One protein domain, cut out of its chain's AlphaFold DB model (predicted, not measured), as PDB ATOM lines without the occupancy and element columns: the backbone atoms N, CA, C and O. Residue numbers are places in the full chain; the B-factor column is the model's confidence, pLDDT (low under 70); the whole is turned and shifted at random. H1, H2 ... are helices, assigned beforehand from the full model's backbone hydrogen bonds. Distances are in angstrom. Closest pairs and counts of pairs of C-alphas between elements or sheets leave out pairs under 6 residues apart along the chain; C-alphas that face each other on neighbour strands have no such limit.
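AT A GLANCE: This is residues 27 to 146 of the 406 residues of a protein of Aphanomyces astaci (UniProt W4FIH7). What does this model look like? It is an elongated body of short, crossed helices in two groups: H1, H2 and H3 at one end, H5, H8, H9 and the small H10 toward the other. H7 lies between the groups, next to H1 and H8, and residues 71 to 90 make a long loop from H4 to H5. What is it made of, and how large is it? 120 residues are printed, with ten named helices, H1 to H10 in order along the chain, and no named strand, an all-helix class. It is compact, with a radius of gyration of the C-alphas of 15.5 A, and spans 49 by 31 by 22 A.

HOW THE PARTS SIT: What does the first helix meet? H1, residues 27 to 37, touches H3, residues 55 to 62, at a steep tilt of 67 degrees, the same way, with the C-alphas of Ile 33 and Leu 61 closest at 6.5 A. H2, residues 44 to 51, touches H3 about perpendicular at 80 degrees, closest C-alphas Ala 48 and Glu 55, 5.1 A. What does H7 meet? H7, residues 108 to 115, touches H8, residues 119 to 127, closest C-alphas Tyr 109 and Ser 119, 4.7 A. H7 only just touches H1, with 3 pairs of C-alphas within 8 A, closest Leu 30 and Met 113, 6.3 A; H4, residues 65 to 70, also only just touches H7, with 3 such pairs, closest Lys 68 and Met 114, 5.6 A. What follows the long loop? H5, residues 91 to 99, touches H9, residues 129 to 138, at a steep tilt of 54 degrees, opposite ways, closest C-alphas Val 95 and Leu 133, 6.6 A. H6, residues 101 to 104, is close to but not clearly touching H5 and H7, and H10, residues 141 to 144, stands likewise to H5 and H9. How are the helix backbones? Every O i to N i+4 pair is within hydrogen-bond range in H1, H2, H3, H5, H7, H8 and H9, against 1 of 2 in H4; H6 and H10 are too short for such a pair.

IN THESE COORDINATES: Where does H1 run? From C-alpha 27 at (38.700, -12.338, 94.854) it spans 15.6 A. Where is H9? It spans 14.6 A, ending at C-alpha 138 at (40.521, 13.851, 73.092).

THE WHOLE: How far does it reach? The two C-alphas farthest apart, of Leu 45 and Leu 138, are 49.3 A apart. Is it continuous and confident? The printed part has no cut, the link H4 to H5 is long, and residues 39, 72 and 74 to 87 are under 70 in pLDDT.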
ATOM      1  N   ARG A  27      38.019 -11.417  95.770       82.88
ATOM      2  CA  ARG A  27      38.700 -12.338  94.854       82.88
ATOM      3  C   ARG A  27      37.966 -13.673  94.688       82.88
ATOM      4  O   ARG A  27      37.868 -14.169  93.574       82.88
ATOM      5  N   ILE A  28      37.497 -14.258  95.788       86.31
ATOM      6  CA  ILE A  28      36.806 -15.553  95.770       86.31
ATOM      7  C   ILE A  28      35.417 -15.386  95.147       86.31
ATOM      8  O   ILE A  28      34.994 -16.223  94.363       86.31
ATOM      9  N   GLN A  29      34.737 -14.270  95.418       89.25
ATOM     10  CA  GLN A  29      33.427 -13.985  94.827       89.25
ATOM     11  C   GLN A  29      33.491 -13.862  93.298       89.25
ATOM     12  O   GLN A  29      32.642 -14.412  92.600       89.25
ATOM     13  N   LEU A  30      34.520 -13.185  92.779       86.38
ATOM     14  CA  LEU A  30      34.763 -13.081  91.340       86.38
ATOM     15  C   LEU A  30      35.038 -14.446  90.697       86.38
ATOM     16  O   LEU A  30      34.549 -14.707  89.601       86.38
ATOM     17  N   ASP A  31      35.795 -15.307  91.378       85.00
ATOM     18  CA  ASP A  31      36.092 -16.659  90.897       85.00
ATOM     19  C   ASP A  31      34.839 -17.536  90.856       85.00
ATOM     20  O   ASP A  31      34.588 -18.195  89.855       85.00
ATOM     21  N   ILE A  32      33.995 -17.456  91.890       88.06
ATOM     22  CA  ILE A  32      32.700 -18.144  91.938       88.06
ATOM     23  C   ILE A  32      31.798 -17.702  90.775       88.06
ATOM     24  O   ILE A  32      31.196 -18.548  90.117       88.06
ATOM     25  N   ILE A  33      31.711 -16.397  90.479       86.81
ATOM     26  CA  ILE A  33      30.932 -15.900  89.327       86.81
ATOM     27  C   ILE A  33      31.500 -16.448  88.018       86.81
ATOM     28  O   ILE A  33      30.742 -16.980  87.211       86.81
ATOM     29  N   ALA A  34      32.816 -16.361  87.818       83.56
ATOM     30  CA  ALA A  34      33.466 -16.880  86.618       83.56
ATOM     31  C   ALA A  34      33.257 -18.396  86.458       83.56
ATOM     32  O   ALA A  34      33.030 -18.871  85.348       83.56
ATOM     33  N   PHE A  35      33.292 -19.148  87.560       85.25
ATOM     34  CA  PHE A  35      33.003 -20.577  87.587       85.25
ATOM     35  C   PHE A  35      31.556 -20.869  87.182       85.25
ATOM     36  O   PHE A  35      31.331 -21.688  86.293       85.25
ATOM     37  N   MET A  36      30.575 -20.162  87.751       85.62
ATOM     38  CA  MET A  36      29.161 -20.315  87.378       85.62
ATOM     39  C   MET A  36      28.893 -19.944  85.908       85.62
ATOM     40  O   MET A  36      28.035 -20.549  85.269       85.62
ATOM     41  N   GLU A  37      29.649 -18.998  85.345       81.44
ATOM     42  CA  GLU A  37      29.568 -18.607  83.929       81.44
ATOM     43  C   GLU A  37      30.116 -19.657  82.958       81.44
ATOM     44  O   GLU A  37      29.786 -19.615  81.775       81.44
ATOM     45  N   THR A  38      30.899 -20.636  83.426       80.56
ATOM     46  CA  THR A  38      31.346 -21.751  82.570       80.56
ATOM     47  C   THR A  38      30.197 -22.655  82.107       80.56
ATOM     48  O   THR A  38      30.411 -23.531  81.270       80.56
ATOM     49  N   GLY A  39      28.975 -22.436  82.611       66.88
ATOM     50  CA  GLY A  39      27.758 -23.106  82.149       66.88
ATOM     51  C   GLY A  39      27.604 -24.535  82.662       66.88
ATOM     52  O   GLY A  39      26.716 -25.257  82.215       66.88
ATOM     53  N   VAL A  40      28.450 -24.961  83.603       70.69
ATOM     54  CA  VAL A  40      28.301 -26.269  84.234       70.69
ATOM     55  C   VAL A  40      27.151 -26.192  85.240       70.69
ATOM     56  O   VAL A  40      27.120 -25.297  86.084       70.69
ATOM     57  N   GLY A  41      26.186 -27.107  85.128       75.62
ATOM     58  CA  GLY A  41      24.943 -27.142  85.911       75.62
ATOM     59  C   GLY A  41      25.117 -27.507  87.388       75.62
ATOM     60  O   GLY A  41      24.348 -28.313  87.900       75.62
ATOM     61  N   PHE A  42      26.121 -26.946  88.062       84.94
ATOM     62  CA  PHE A  42      26.331 -27.125  89.492       84.94
ATOM     63  C   PHE A  42      25.259 -26.390  90.297       84.94
ATOM     64  O   PHE A  42      24.948 -25.212  90.057       84.94
ATOM     65  N   THR A  43      24.732 -27.094  91.289       89.62
ATOM     66  CA  THR A  43      23.862 -26.541  92.325       89.62
ATOM     67  C   THR A  43      24.629 -25.552  93.203       89.62
ATOM     68  O   THR A  43      25.858 -25.601  93.299       89.62
ATOM     69  N   ASP A  44      23.915 -24.640  93.869       90.00
ATOM     70  CA  ASP A  44      24.544 -23.672  94.778       90.00
ATOM     71  C   ASP A  44      25.313 -24.364  95.908       90.00
ATOM     72  O   ASP A  44      26.400 -23.914  96.270       90.00
ATOM     73  N   LEU A  45      24.800 -25.498  96.390       90.56
ATOM     74  CA  LEU A  45      25.436 -26.332  97.403       90.56
ATOM     75  C   LEU A  45      26.777 -26.923  96.937       90.56
ATOM     76  O   LEU A  45      27.751 -26.902  97.688       90.56
ATOM     77  N   GLU A  46      26.860 -27.422  95.702       90.56
ATOM     78  CA  GLU A  46      28.100 -27.988  95.151       90.56
ATOM     79  C   GLU A  46      29.180 -26.920  94.970       90.56
ATOM     80  O   GLU A  46      30.338 -27.130  95.333       90.56
ATOM     81  N   VAL A  47      28.797 -25.744  94.464       89.44
ATOM     82  CA  VAL A  47      29.708 -24.598  94.340       89.44
ATOM     83  C   VAL A  47      30.161 -24.140  95.730       89.44
ATOM     84  O   VAL A  47      31.344 -23.898  95.954       89.44
ATOM     85  N   ALA A  48      29.238 -24.054  96.688       90.00
ATOM     86  CA  ALA A  48      29.530 -23.651  98.057       90.00
ATOM     87  C   ALA A  48      30.537 -24.595  98.729       90.00
ATOM     88  O   ALA A  48      31.521 -24.134  99.312       90.00
ATOM     89  N   ALA A  49      30.350 -25.908  98.562       89.69
ATOM     90  CA  ALA A  49      31.265 -26.930  99.055       89.69
ATOM     91  C   ALA A  49      32.655 -26.838  98.401       89.69
ATOM     92  O   ALA A  49      33.662 -26.914  99.103       89.69
ATOM     93  N   ALA A  50      32.726 -26.613  97.083       88.56
ATOM     94  CA  ALA A  50      33.992 -26.491  96.356       88.56
ATOM     95  C   ALA A  50      34.837 -25.289  96.814       88.56
ATOM     96  O   ALA A  50      36.066 -25.360  96.827       88.56
ATOM     97  N   TYR A  51      34.180 -24.196  97.205       87.94
ATOM     98  CA  TYR A  51      34.831 -22.955  97.627       87.94
ATOM     99  C   TYR A  51      34.928 -22.783  99.152       87.94
ATOM    100  O   TYR A  51      35.525 -21.808  99.609       87.94
ATOM    101  N   GLY A  52      34.366 -23.705  99.941       89.00
ATOM    102  CA  GLY A  52      34.339 -23.614 101.405       89.00
ATOM    103  C   GLY A  52      33.536 -22.413 101.918       89.00
ATOM    104  O   GLY A  52      33.932 -21.772 102.889       89.00
ATOM    105  N   VAL A  53      32.439 -22.069 101.240       89.44
ATOM    106  CA  VAL A  53      31.587 -20.911 101.556       89.44
ATOM    107  C   VAL A  53      30.157 -21.348 101.870       89.44
ATOM    108  O   VAL A  53      29.763 -22.466 101.566       89.44
ATOM    109  N   LEU A  54      29.356 -20.465 102.472       89.06
ATOM    110  CA  LEU A  54      27.934 -20.744 102.696       89.06
ATOM    111  C   LEU A  54      27.144 -20.639 101.384       89.06
ATOM    112  O   LEU A  54      27.327 -19.688 100.621       89.06
ATOM    113  N   GLU A  55      26.199 -21.559 101.178       90.00
ATOM    114  CA  GLU A  55      25.303 -21.614 100.011       90.00
ATOM    115  C   GLU A  55      24.582 -20.285  99.751       90.00
ATOM    116  O   GLU A  55      24.496 -19.825  98.613       90.00
ATOM    117  N   TYR A  56      24.167 -19.599 100.821       90.94
ATOM    118  CA  TYR A  56      23.562 -18.268 100.760       90.94
ATOM    119  C   TYR A  56      24.378 -17.267  99.921       90.94
ATOM    120  O   TYR A  56      23.812 -16.484  99.153       90.94
ATOM    121  N   TYR A  57      25.708 -17.284 100.038       88.81
ATOM    122  CA  TYR A  57      26.554 -16.367  99.280       88.81
ATOM    123  C   TYR A  57      26.612 -16.726  97.799       88.81
ATOM    124  O   TYR A  57      26.586 -15.824  96.965       88.81
ATOM    125  N   VAL A  58      26.643 -18.017  97.467       89.75
ATOM    126  CA  VAL A  58      26.594 -18.474  96.074       89.75
ATOM    127  C   VAL A  58      25.262 -18.075  95.442       89.75
ATOM    128  O   VAL A  58      25.260 -17.433  94.393       89.75
ATOM    129  N   ALA A  59      24.143 -18.318  96.133       90.31
ATOM    130  CA  ALA A  59      22.816 -17.906  95.680       90.31
ATOM    131  C   ALA A  59      22.725 -16.383  95.461       90.31
ATOM    132  O   ALA A  59      22.127 -15.908  94.490       90.31
ATOM    133  N   LYS A  60      23.356 -15.583  96.332       90.50
ATOM    134  CA  LYS A  60      23.454 -14.124  96.169       90.50
ATOM    135  C   LYS A  60      24.269 -13.732  94.933       90.50
ATOM    136  O   LYS A  60      23.849 -12.834  94.205       90.50
ATOM    137  N   LEU A  61      25.401 -14.390  94.679       90.06
ATOM    138  CA  LEU A  61      26.249 -14.129  93.510       90.06
ATOM    139  C   LEU A  61      25.583 -14.583  92.204       90.06
ATOM    140  O   LEU A  61      25.696 -13.891  91.194       90.06
ATOM    141  N   ARG A  62      24.818 -15.681  92.218       88.94
ATOM    142  CA  ARG A  62      24.088 -16.178  91.042       88.94
ATOM    143  C   ARG A  62      23.088 -15.157  90.503       88.94
ATOM    144  O   ARG A  62      22.948 -15.021  89.291       88.94
ATOM    145  N   LYS A  63      22.462 -14.361  91.378       90.25
ATOM    146  CA  LYS A  63      21.559 -13.259  90.987       90.25
ATOM    147  C   LYS A  63      22.240 -12.170  90.147       90.25
ATOM    148  O   LYS A  63      21.542 -11.388  89.510       90.25
ATOM    149  N   ILE A  64      23.574 -12.101  90.128       86.12
ATOM    150  CA  ILE A  64      24.335 -11.119  89.342       86.12
ATOM    151  C   ILE A  64      24.436 -11.538  87.869       86.12
ATOM    152  O   ILE A  64      24.490 -10.672  87.000       86.12
ATOM    153  N   ILE A  65      24.402 -12.840  87.565       83.44
ATOM    154  CA  ILE A  65      24.564 -13.352  86.194       83.44
ATOM    155  C   ILE A  65      23.457 -12.825  85.256       83.44
ATOM    156  O   ILE A  65      23.805 -12.219  84.244       83.44
ATOM    157  N   PRO A  66      22.152 -12.903  85.602       84.69
ATOM    158  CA  PRO A  66      21.096 -12.324  84.765       84.69
ATOM    159  C   PRO A  66      21.208 -10.803  84.599       84.69
ATOM    160  O   PRO A  66      20.749 -10.246  83.604       84.69
ATOM    161  N   LEU A  67      21.821 -10.099  85.561       83.44
ATOM    162  CA  LEU A  67      22.046  -8.657  85.440       83.44
ATOM    163  C   LEU A  67      23.082  -8.344  84.358       83.44
ATOM    164  O   LEU A  67      22.938  -7.334  83.673       83.44
ATOM    165  N   LYS A  68      24.100  -9.194  84.169       77.19
ATOM    166  CA  LYS A  68      25.084  -9.003  83.094       77.19
ATOM    167  C   LYS A  68      24.415  -9.031  81.725       77.19
ATOM    168  O   LYS A  68      24.631  -8.117  80.936       77.19
ATOM    169  N   GLU A  69      23.542 -10.009  81.497       78.50
ATOM    170  CA  GLU A  69      22.758 -10.122  80.265       78.50
ATOM    171  C   GLU A  69      21.806  -8.930  80.096       78.50
ATOM    172  O   GLU A  69      21.836  -8.254  79.070       78.50
ATOM    173  N   LYS A  70      21.055  -8.580  81.150       81.56
ATOM    174  CA  LYS A  70      20.127  -7.437  81.148       81.56
ATOM    175  C   LYS A  70      20.793  -6.114  80.756       81.56
ATOM    176  O   LYS A  70      20.166  -5.286  80.103       81.56
ATOM    177  N   TYR A  71      22.032  -5.887  81.189       78.75
ATOM    178  CA  TYR A  71      22.767  -4.647  80.924       78.75
ATOM    179  C   TYR A  71      23.775  -4.761  79.764       78.75
ATOM    180  O   TYR A  71      24.566  -3.834  79.553       78.75
ATOM    181  N   GLY A  72      23.751  -5.870  79.013       69.88
ATOM    182  CA  GLY A  72      24.627  -6.103  77.862       69.88
ATOM    183  C   GLY A  72      26.114  -6.072  78.221       69.88
ATOM    184  O   GLY A  72      26.927  -5.537  77.468       69.88
ATOM    185  N   VAL A  73      26.471  -6.559  79.411       73.31
ATOM    186  CA  VAL A  73      27.851  -6.595  79.900       73.31
ATOM    187  C   VAL A  73      28.474  -7.926  79.513       73.31
ATOM    188  O   VAL A  73      28.210  -8.953  80.135       73.31
ATOM    189  N   ASN A  74      29.342  -7.900  78.506       62.62
ATOM    190  CA  ASN A  74      30.196  -9.040  78.194       62.62
ATOM    191  C   ASN A  74      31.237  -9.175  79.309       62.62
ATOM    192  O   ASN A  74      31.981  -8.226  79.579       62.62
ATOM    193  N   SER A  75      31.280 -10.331  79.980       57.75
ATOM    194  CA  SER A  75      32.288 -10.566  81.010       57.75
ATOM    195  C   SER A  75      33.681 -10.426  80.394       57.75
ATOM    196  O   SER A  75      33.963 -10.912  79.294       57.75
ATOM    197  N   LEU A  76      34.571  -9.713  81.092       58.66
ATOM    198  CA  LEU A  76      35.980  -9.750  80.729       58.66
ATOM    199  C   LEU A  76      36.436 -11.211  80.826       58.66
ATOM    200  O   LEU A  76      36.107 -11.867  81.817       58.66
ATOM    201  N   PRO A  77      37.173 -11.731  79.828       52.12
ATOM    202  CA  PRO A  77      37.484 -13.148  79.764       52.12
ATOM    203  C   PRO A  77      38.136 -13.609  81.075       52.12
ATOM    204  O   PRO A  77      39.094 -12.963  81.531       52.12
ATOM    205  N   PRO A  78      37.652 -14.709  81.683       47.53
ATOM    206  CA  PRO A  78      38.208 -15.223  82.922       47.53
ATOM    207  C   PRO A  78      39.680 -15.567  82.693       47.53
ATOM    208  O   PRO A  78      40.049 -16.350  81.812       47.53
ATOM    209  N   ARG A  79      40.566 -14.913  83.447       50.06
ATOM    210  CA  ARG A  79      42.004 -15.070  83.253       50.06
ATOM    211  C   ARG A  79      42.443 -16.373  83.915       50.06
ATOM    212  O   ARG A  79      42.422 -16.484  85.134       50.06
ATOM    213  N   ARG A  80      42.908 -17.334  83.109       42.25
ATOM    214  CA  ARG A  80      43.441 -18.657  83.511       42.25
ATOM    215  C   ARG A  80      44.760 -18.593  84.305       42.25
ATOM    216  O   ARG A  80      45.602 -19.475  84.176       42.25
ATOM    217  N   THR A  81      45.011 -17.534  85.073       41.03
ATOM    218  CA  THR A  81      46.231 -17.406  85.877       41.03
ATOM    219  C   THR A  81      45.890 -17.548  87.350       41.03
ATOM    220  O   THR A  81      45.065 -16.798  87.857       41.03
ATOM    221  N   ALA A  82      46.599 -18.439  88.050       41.38
ATOM    222  CA  ALA A  82      46.456 -18.766  89.479       41.38
ATOM    223  C   ALA A  82      46.525 -17.564  90.458       41.38
ATOM    224  O   ALA A  82      46.317 -17.708  91.663       41.38
ATOM    225  N   ARG A  83      46.801 -16.357  89.953       45.19
ATOM    226  CA  ARG A  83      46.755 -15.084  90.672       45.19
ATOM    227  C   ARG A  83      45.753 -14.167  89.968       45.19
ATOM    228  O   ARG A  83      45.938 -13.855  88.792       45.19
ATOM    229  N   PHE A  84      44.723 -13.716  90.691       50.56
ATOM    230  CA  PHE A  84      43.861 -12.610  90.257       50.56
ATOM    231  C   PHE A  84      44.710 -11.335  90.229       50.56
ATOM    232  O   PHE A  84      44.786 -10.590  91.201       50.56
ATOM    233  N   VAL A  85      45.422 -11.111  89.130       50.53
ATOM    234  CA  VAL A  85      46.014  -9.807  88.844       50.53
ATOM    235  C   VAL A  85      44.876  -8.957  88.296       50.53
ATOM    236  O   VAL A  85      44.325  -9.311  87.255       50.53
ATOM    237  N   ALA A  86      44.513  -7.887  89.011       53.75
ATOM    238  CA  ALA A  86      43.444  -6.966  88.633       53.75
ATOM    239  C   ALA A  86      43.518  -6.637  87.133       53.75
ATOM    240  O   ALA A  86      44.505  -6.069  86.651       53.75
ATOM    241  N   THR A  87      42.495  -7.034  86.378       58.97
ATOM    242  CA  THR A  87      42.356  -6.660  84.974       58.97
ATOM    243  C   THR A  87      42.169  -5.152  84.927       58.97
ATOM    244  O   THR A  87      41.175  -4.599  85.392       58.97
ATOM    245  N   LYS A  88      43.167  -4.447  84.396       71.50
ATOM    246  CA  LYS A  88      43.022  -3.018  84.141       71.50
ATOM    247  C   LYS A  88      41.978  -2.840  83.038       71.50
ATOM    248  O   LYS A  88      42.220  -3.271  81.909       71.50
ATOM    249  N   LEU A  89      40.846  -2.230  83.388       82.25
ATOM    250  CA  LEU A  89      39.772  -1.896  82.454       82.25
ATOM    251  C   LEU A  89      40.327  -1.078  81.285       82.25
ATOM    252  O   LEU A  89      41.155  -0.178  81.488       82.25
ATOM    253  N   SER A  90      39.878  -1.397  80.077       84.12
ATOM    254  CA  SER A  90      40.103  -0.555  78.911       84.12
ATOM    255  C   SER A  90      39.219   0.693  78.970       84.12
ATOM    256  O   SER A  90      38.221   0.717  79.694       84.12
ATOM    257  N   ASP A  91      39.625   1.776  78.309       85.12
ATOM    258  CA  ASP A  91      38.923   3.053  78.457       85.12
ATOM    259  C   ASP A  91      37.540   3.063  77.794       85.12
ATOM    260  O   ASP A  91      36.663   3.755  78.298       85.12
ATOM    261  N   ASP A  92      37.307   2.261  76.755       85.50
ATOM    262  CA  ASP A  92      35.970   2.018  76.192       85.50
ATOM    263  C   ASP A  92      35.003   1.463  77.252       85.50
ATOM    264  O   ASP A  92      33.926   2.012  77.470       85.50
ATOM    265  N   ILE A  93      35.436   0.444  77.999       87.69
ATOM    266  CA  ILE A  93      34.670  -0.172  79.086       87.69
ATOM    267  C   ILE A  93      34.494   0.812  80.245       87.69
ATOM    268  O   ILE A  93      33.426   0.883  80.846       87.69
ATOM    269  N   LYS A  94      35.524   1.599  80.572       89.12
ATOM    270  CA  LYS A  94      35.410   2.638  81.607       89.12
ATOM    271  C   LYS A  94      34.352   3.673  81.246       89.12
ATOM    272  O   LYS A  94      33.570   4.051  82.112       89.12
ATOM    273  N   VAL A  95      34.335   4.132  79.996       89.06
ATOM    274  CA  VAL A  95      33.335   5.094  79.530       89.06
ATOM    275  C   VAL A  95      31.953   4.461  79.516       89.06
ATOM    276  O   VAL A  95      31.042   5.077  80.051       89.06
ATOM    277  N   ASP A  96      31.810   3.226  79.035       88.69
ATOM    278  CA  ASP A  96      30.551   2.472  79.081       88.69
ATOM    279  C   ASP A  96      29.957   2.415  80.501       88.69
ATOM    280  O   ASP A  96      28.788   2.740  80.716       88.69
ATOM    281  N   ILE A  97      30.790   2.100  81.502       89.94
ATOM    282  CA  ILE A  97      30.389   2.068  82.917       89.94
ATOM    283  C   ILE A  97      29.915   3.447  83.412       89.94
ATOM    284  O   ILE A  97      28.979   3.529  84.209       89.94
ATOM    285  N   LEU A  98      30.561   4.531  82.973       90.38
ATOM    286  CA  LEU A  98      30.282   5.898  83.432       90.38
ATOM    287  C   LEU A  98      29.083   6.552  82.718       90.38
ATOM    288  O   LEU A  98      28.380   7.390  83.304       90.38
ATOM    289  N   THR A  99      28.837   6.197  81.456       88.06
ATOM    290  CA  THR A  99      27.797   6.810  80.616       88.06
ATOM    291  C   THR A  99      26.469   6.068  80.690       88.06
ATOM    292  O   THR A  99      25.421   6.716  80.641       88.06
ATOM    293  N   LYS A 100      26.466   4.742  80.894       87.38
ATOM    294  CA  LYS A 100      25.228   3.964  81.039       87.38
ATOM    295  C   LYS A 100      24.440   4.400  82.278       87.38
ATOM    296  O   LYS A 100      24.729   3.990  83.404       87.38
ATOM    297  N   LYS A 101      23.366   5.173  82.065       84.88
ATOM    298  CA  LYS A 101      22.449   5.657  83.120       84.88
ATOM    299  C   LYS A 101      21.947   4.521  84.019       84.88
ATOM    300  O   LYS A 101      21.879   4.677  85.235       84.88
ATOM    301  N   ALA A 102      21.664   3.360  83.433       83.00
ATOM    302  CA  ALA A 102      21.165   2.197  84.158       83.00
ATOM    303  C   ALA A 102      22.160   1.646  85.202       83.00
ATOM    304  O   ALA A 102      21.740   1.146  86.243       83.00
ATOM    305  N   LEU A 103      23.472   1.795  84.969       84.69
ATOM    306  CA  LEU A 103      24.517   1.350  85.895       84.69
ATOM    307  C   LEU A 103      24.767   2.343  87.038       84.69
ATOM    308  O   LEU A 103      25.322   1.953  88.065       84.69
ATOM    309  N   ARG A 104      24.344   3.609  86.904       83.19
ATOM    310  CA  ARG A 104      24.514   4.638  87.951       83.19
ATOM    311  C   ARG A 104      23.711   4.324  89.209       83.19
ATOM    312  O   ARG A 104      24.199   4.551  90.308       83.19
ATOM    313  N   LYS A 105      22.522   3.737  89.039       87.81
ATOM    314  CA  LYS A 105      21.631   3.332  90.141       87.81
ATOM    315  C   LYS A 105      22.124   2.088  90.890       87.81
ATOM    316  O   LYS A 105      21.612   1.772  91.958       87.81
ATOM    317  N   LEU A 106      23.085   1.352  90.329       89.56
ATOM    318  CA  LEU A 106      23.629   0.145  90.943       89.56
ATOM    319  C   LEU A 106      24.784   0.477  91.888       89.56
ATOM    320  O   LEU A 106      25.583   1.391  91.644       89.56
ATOM    321  N   SER A 107      24.920  -0.337  92.936       92.19
ATOM    322  CA  SER A 107      26.063  -0.258  93.844       92.19
ATOM    323  C   SER A 107      27.377  -0.518  93.098       92.19
ATOM    324  O   SER A 107      27.430  -1.340  92.176       92.19
ATOM    325  N   SER A 108      28.461   0.139  93.527       91.38
ATOM    326  CA  SER A 108      29.802  -0.086  92.966       91.38
ATOM    327  C   SER A 108      30.208  -1.561  93.030       91.38
ATOM    328  O   SER A 108      30.850  -2.054  92.109       91.38
ATOM    329  N   TYR A 109      29.775  -2.276  94.073       90.69
ATOM    330  CA  TYR A 109      29.992  -3.712  94.230       90.69
ATOM    331  C   TYR A 109      29.286  -4.540  93.149       90.69
ATOM    332  O   TYR A 109      29.913  -5.376  92.504       90.69
ATOM    333  N   THR A 110      28.000  -4.289  92.895       90.44
ATOM    334  CA  THR A 110      27.243  -5.019  91.865       90.44
ATOM    335  C   THR A 110      27.864  -4.816  90.486       90.44
ATOM    336  O   THR A 110      28.084  -5.784  89.762       90.44
ATOM    337  N   VAL A 111      28.209  -3.571  90.147       90.31
ATOM    338  CA  VAL A 111      28.881  -3.245  88.881       90.31
ATOM    339  C   VAL A 111      30.248  -3.931  88.803       90.31
ATOM    340  O   VAL A 111      30.595  -4.504  87.777       90.31
ATOM    341  N   ALA A 112      31.010  -3.951  89.895       88.81
ATOM    342  CA  ALA A 112      32.309  -4.612  89.933       88.81
ATOM    343  C   ALA A 112      32.208  -6.118  89.651       88.81
ATOM    344  O   ALA A 112      32.936  -6.637  88.805       88.81
ATOM    345  N   MET A 113      31.242  -6.798  90.274       87.69
ATOM    346  CA  MET A 113      30.969  -8.218  90.033       87.69
ATOM    347  C   MET A 113      30.494  -8.490  88.597       87.69
ATOM    348  O   MET A 113      30.861  -9.505  88.004       87.69
ATOM    349  N   MET A 114      29.721  -7.570  88.006       87.19
ATOM    350  CA  MET A 114      29.292  -7.670  86.608       87.19
ATOM    351  C   MET A 114      30.481  -7.658  85.637       87.19
ATOM    352  O   MET A 114      30.591  -8.530  84.775       87.19
ATOM    353  N   TYR A 115      31.401  -6.709  85.818       85.62
ATOM    354  CA  TYR A 115      32.557  -6.509  84.935       85.62
ATOM    355  C   TYR A 115      33.792  -7.346  85.313       85.62
ATOM    356  O   TYR A 115      34.782  -7.340  84.582       85.62
ATOM    357  N   GLY A 116      33.758  -8.076  86.430       83.94
ATOM    358  CA  GLY A 116      34.872  -8.922  86.861       83.94
ATOM    359  C   GLY A 116      36.041  -8.145  87.484       83.94
ATOM    360  O   GLY A 116      37.196  -8.542  87.332       83.94
ATOM    361  N   VAL A 117      35.766  -7.014  88.137       84.69
ATOM    362  CA  VAL A 117      36.769  -6.130  88.758       84.69
ATOM    363  C   VAL A 117      36.490  -5.926  90.244       84.69
ATOM    364  O   VAL A 117      35.504  -6.432  90.770       84.69
ATOM    365  N   THR A 118      37.366  -5.204  90.945       86.62
ATOM    366  CA  THR A 118      37.153  -4.874  92.360       86.62
ATOM    367  C   THR A 118      36.207  -3.684  92.529       86.62
ATOM    368  O   THR A 118      36.184  -2.756  91.717       86.62
ATOM    369  N   SER A 119      35.465  -3.666  93.632       88.62
ATOM    370  CA  SER A 119      34.530  -2.600  94.012       88.62
ATOM    371  C   SER A 119      35.246  -1.261  94.134       88.62
ATOM    372  O   SER A 119      34.732  -0.231  93.701       88.62
ATOM    373  N   MET A 120      36.479  -1.291  94.649       85.94
ATOM    374  CA  MET A 120      37.344  -0.117  94.748       85.94
ATOM    375  C   MET A 120      37.740   0.431  93.368       85.94
ATOM    376  O   MET A 120      37.833   1.642  93.191       85.94
ATOM    377  N   ALA A 121      37.935  -0.433  92.365       86.81
ATOM    378  CA  ALA A 121      38.228   0.021  91.007       86.81
ATOM    379  C   ALA A 121      37.044   0.785  90.398       86.81
ATOM    380  O   ALA A 121      37.257   1.816  89.767       86.81
ATOM    381  N   ILE A 122      35.808   0.325  90.628       90.25
ATOM    382  CA  ILE A 122      34.597   1.039  90.193       90.25
ATOM    383  C   ILE A 122      34.399   2.335  90.983       90.25
ATOM    384  O   ILE A 122      34.049   3.356  90.396       90.25
ATOM    385  N   HIS A 123      34.655   2.318  92.290       90.75
ATOM    386  CA  HIS A 123      34.593   3.518  93.121       90.75
ATOM    387  C   HIS A 123      35.558   4.603  92.619       90.75
ATOM    388  O   HIS A 123      35.135   5.717  92.318       90.75
ATOM    389  N   ASN A 124      36.835   4.260  92.431       89.56
ATOM    390  CA  ASN A 124      37.836   5.196  91.915       89.56
ATOM    391  C   ASN A 124      37.514   5.647  90.486       89.56
ATOM    392  O   ASN A 124      37.718   6.808  90.151       89.56
ATOM    393  N   LEU A 125      36.958   4.759  89.658       90.25
ATOM    394  CA  LEU A 125      36.482   5.114  88.324       90.25
ATOM    395  C   LEU A 125      35.367   6.171  88.373       90.25
ATOM    396  O   LEU A 125      35.406   7.113  87.588       90.25
ATOM    397  N   ARG A 126      34.398   6.034  89.289       91.88
ATOM    398  CA  ARG A 126      33.319   7.016  89.487       91.88
ATOM    399  C   ARG A 126      33.850   8.345  90.028       91.88
ATOM    400  O   ARG A 126      33.431   9.384  89.537       91.88
ATOM    401  N   ARG A 127      34.807   8.313  90.963       90.19
ATOM    402  CA  ARG A 127      35.475   9.516  91.493       90.19
ATOM    403  C   ARG A 127      36.249  10.280  90.413       90.19
ATOM    404  O   ARG A 127      36.197  11.499  90.366       90.19
ATOM    405  N   ASP A 128      36.949   9.576  89.525       87.44
ATOM    406  CA  ASP A 128      37.727  10.177  88.432       87.44
ATOM    407  C   ASP A 128      36.933  10.311  87.113       87.44
ATOM    408  O   ASP A 128      37.537  10.423  86.037       87.44
ATOM    409  N   LYS A 129      35.591  10.308  87.170       89.44
ATOM    410  CA  LYS A 129      34.694  10.307  86.000       89.44
ATOM    411  C   LYS A 129      35.099  11.340  84.955       89.44
ATOM    412  O   LYS A 129      35.364  10.976  83.808       89.44
ATOM    413  N   ASP A 130      35.201  12.607  85.340       87.88
ATOM    414  CA  ASP A 130      35.407  13.685  84.370       87.88
ATOM    415  C   ASP A 130      36.799  13.618  83.746       87.88
ATOM    416  O   ASP A 130      36.966  13.846  82.551       87.88
ATOM    417  N   LYS A 131      37.805  13.179  84.510       84.81
ATOM    418  CA  LYS A 131      39.163  12.955  83.992       84.81
ATOM    419  C   LYS A 131      39.187  11.833  82.955       84.81
ATOM    420  O   LYS A 131      39.919  11.925  81.969       84.81
ATOM    421  N   VAL A 132      38.431  10.760  83.183       86.81
ATOM    422  CA  VAL A 132      38.329   9.631  82.249       86.81
ATOM    423  C   VAL A 132      37.581  10.049  80.985       86.81
ATOM    424  O   VAL A 132      38.080   9.791  79.889       86.81
ATOM    425  N   LEU A 133      36.451  10.749  81.122       87.94
ATOM    426  CA  LEU A 133      35.643  11.224  79.994       87.94
ATOM    427  C   LEU A 133      36.390  12.257  79.140       87.94
ATOM    428  O   LEU A 133      36.457  12.087  77.922       87.94
ATOM    429  N   ARG A 134      37.034  13.261  79.755       85.19
ATOM    430  CA  ARG A 134      37.867  14.251  79.043       85.19
ATOM    431  C   ARG A 134      38.967  13.572  78.233       85.19
ATOM    432  O   ARG A 134      39.092  13.778  77.027       85.19
ATOM    433  N   ARG A 135      39.706  12.649  78.860       82.69
ATOM    434  CA  ARG A 135      40.772  11.901  78.177       82.69
ATOM    435  C   ARG A 135      40.252  11.022  77.043       82.69
ATOM    436  O   ARG A 135      40.971  10.793  76.068       82.69
ATOM    437  N   TYR A 136      39.062  10.453  77.201       86.19
ATOM    438  CA  TYR A 136      38.452   9.632  76.167       86.19
ATOM    439  C   TYR A 136      38.035  10.484  74.962       86.19
ATOM    440  O   TYR A 136      38.331  10.101  73.835       86.19
ATOM    441  N   LYS A 137      37.451  11.668  75.189       85.44
ATOM    442  CA  LYS A 137      37.037  12.601  74.128       85.44
ATOM    443  C   LYS A 137      38.205  12.999  73.218       85.44
ATOM    444  O   LYS A 137      38.069  12.942  72.003       85.44
ATOM    445  N   LEU A 138      39.351  13.330  73.811       81.62
ATOM    446  CA  LEU A 138      40.521  13.851  73.092       81.62
ATOM    447  C   LEU A 138      41.348  12.776  72.379       81.62
ATOM    448  O   LEU A 138      41.993  13.049  71.373       81.62
ATOM    449  N   GLY A 139      41.393  11.555  72.913       80.56
ATOM    450  CA  GLY A 139      42.255  10.513  72.359       80.56
ATOM    451  C   GLY A 139      41.784  10.017  70.989       80.56
ATOM    452  O   GLY A 139      40.586   9.887  70.740       80.56
ATOM    453  N   ARG A 140      42.727   9.621  70.132       80.00
ATOM    454  CA  ARG A 140      42.456   8.895  68.887       80.00
ATOM    455  C   ARG A 140      41.716   7.586  69.173       80.00
ATOM    456  O   ARG A 140      42.184   6.782  69.986       80.00
ATOM    457  N   LYS A 141      40.605   7.351  68.463       80.06
ATOM    458  CA  LYS A 141      39.688   6.209  68.658       80.06
ATOM    459  C   LYS A 141      40.414   4.859  68.742       80.06
ATOM    460  O   LYS A 141      40.317   4.168  69.752       80.06
ATOM    461  N   ASP A 142      41.256   4.557  67.753       76.31
ATOM    462  CA  ASP A 142      41.973   3.273  67.637       76.31
ATOM    463  C   ASP A 142      42.847   2.923  68.854       76.31
ATOM    464  O   ASP A 142      43.091   1.748  69.150       76.31
ATOM    465  N   LEU A 143      43.371   3.950  69.531       77.44
ATOM    466  CA  LEU A 143      44.314   3.812  70.636       77.44
ATOM    467  C   LEU A 143      43.645   3.992  71.992       77.44
ATOM    468  O   LEU A 143      44.048   3.322  72.945       77.44
ATOM    469  N   ARG A 144      42.648   4.880  72.099       81.94
ATOM    470  CA  ARG A 144      41.943   5.115  73.362       81.94
ATOM    471  C   ARG A 144      41.150   3.883  73.778       81.94
ATOM    472  O   ARG A 144      41.286   3.474  74.923       81.94
ATOM    473  N   ASP A 145      40.446   3.230  72.852       82.44
ATOM    474  CA  ASP A 145      39.557   2.109  73.183       82.44
ATOM    475  C   ASP A 145      40.353   0.920  73.736       82.44
ATOM    476  O   ASP A 145      39.947   0.267  74.685       82.44
ATOM    477  N   LYS A 146      41.569   0.691  73.231       79.88
ATOM    478  CA  LYS A 146      42.448  -0.401  73.689       79.88
ATOM    479  C   LYS A 146      43.272  -0.047  74.931       79.88
ATOM    480  O   LYS A 146      43.947  -0.917  75.496       79.88
TER     481      LYS A 146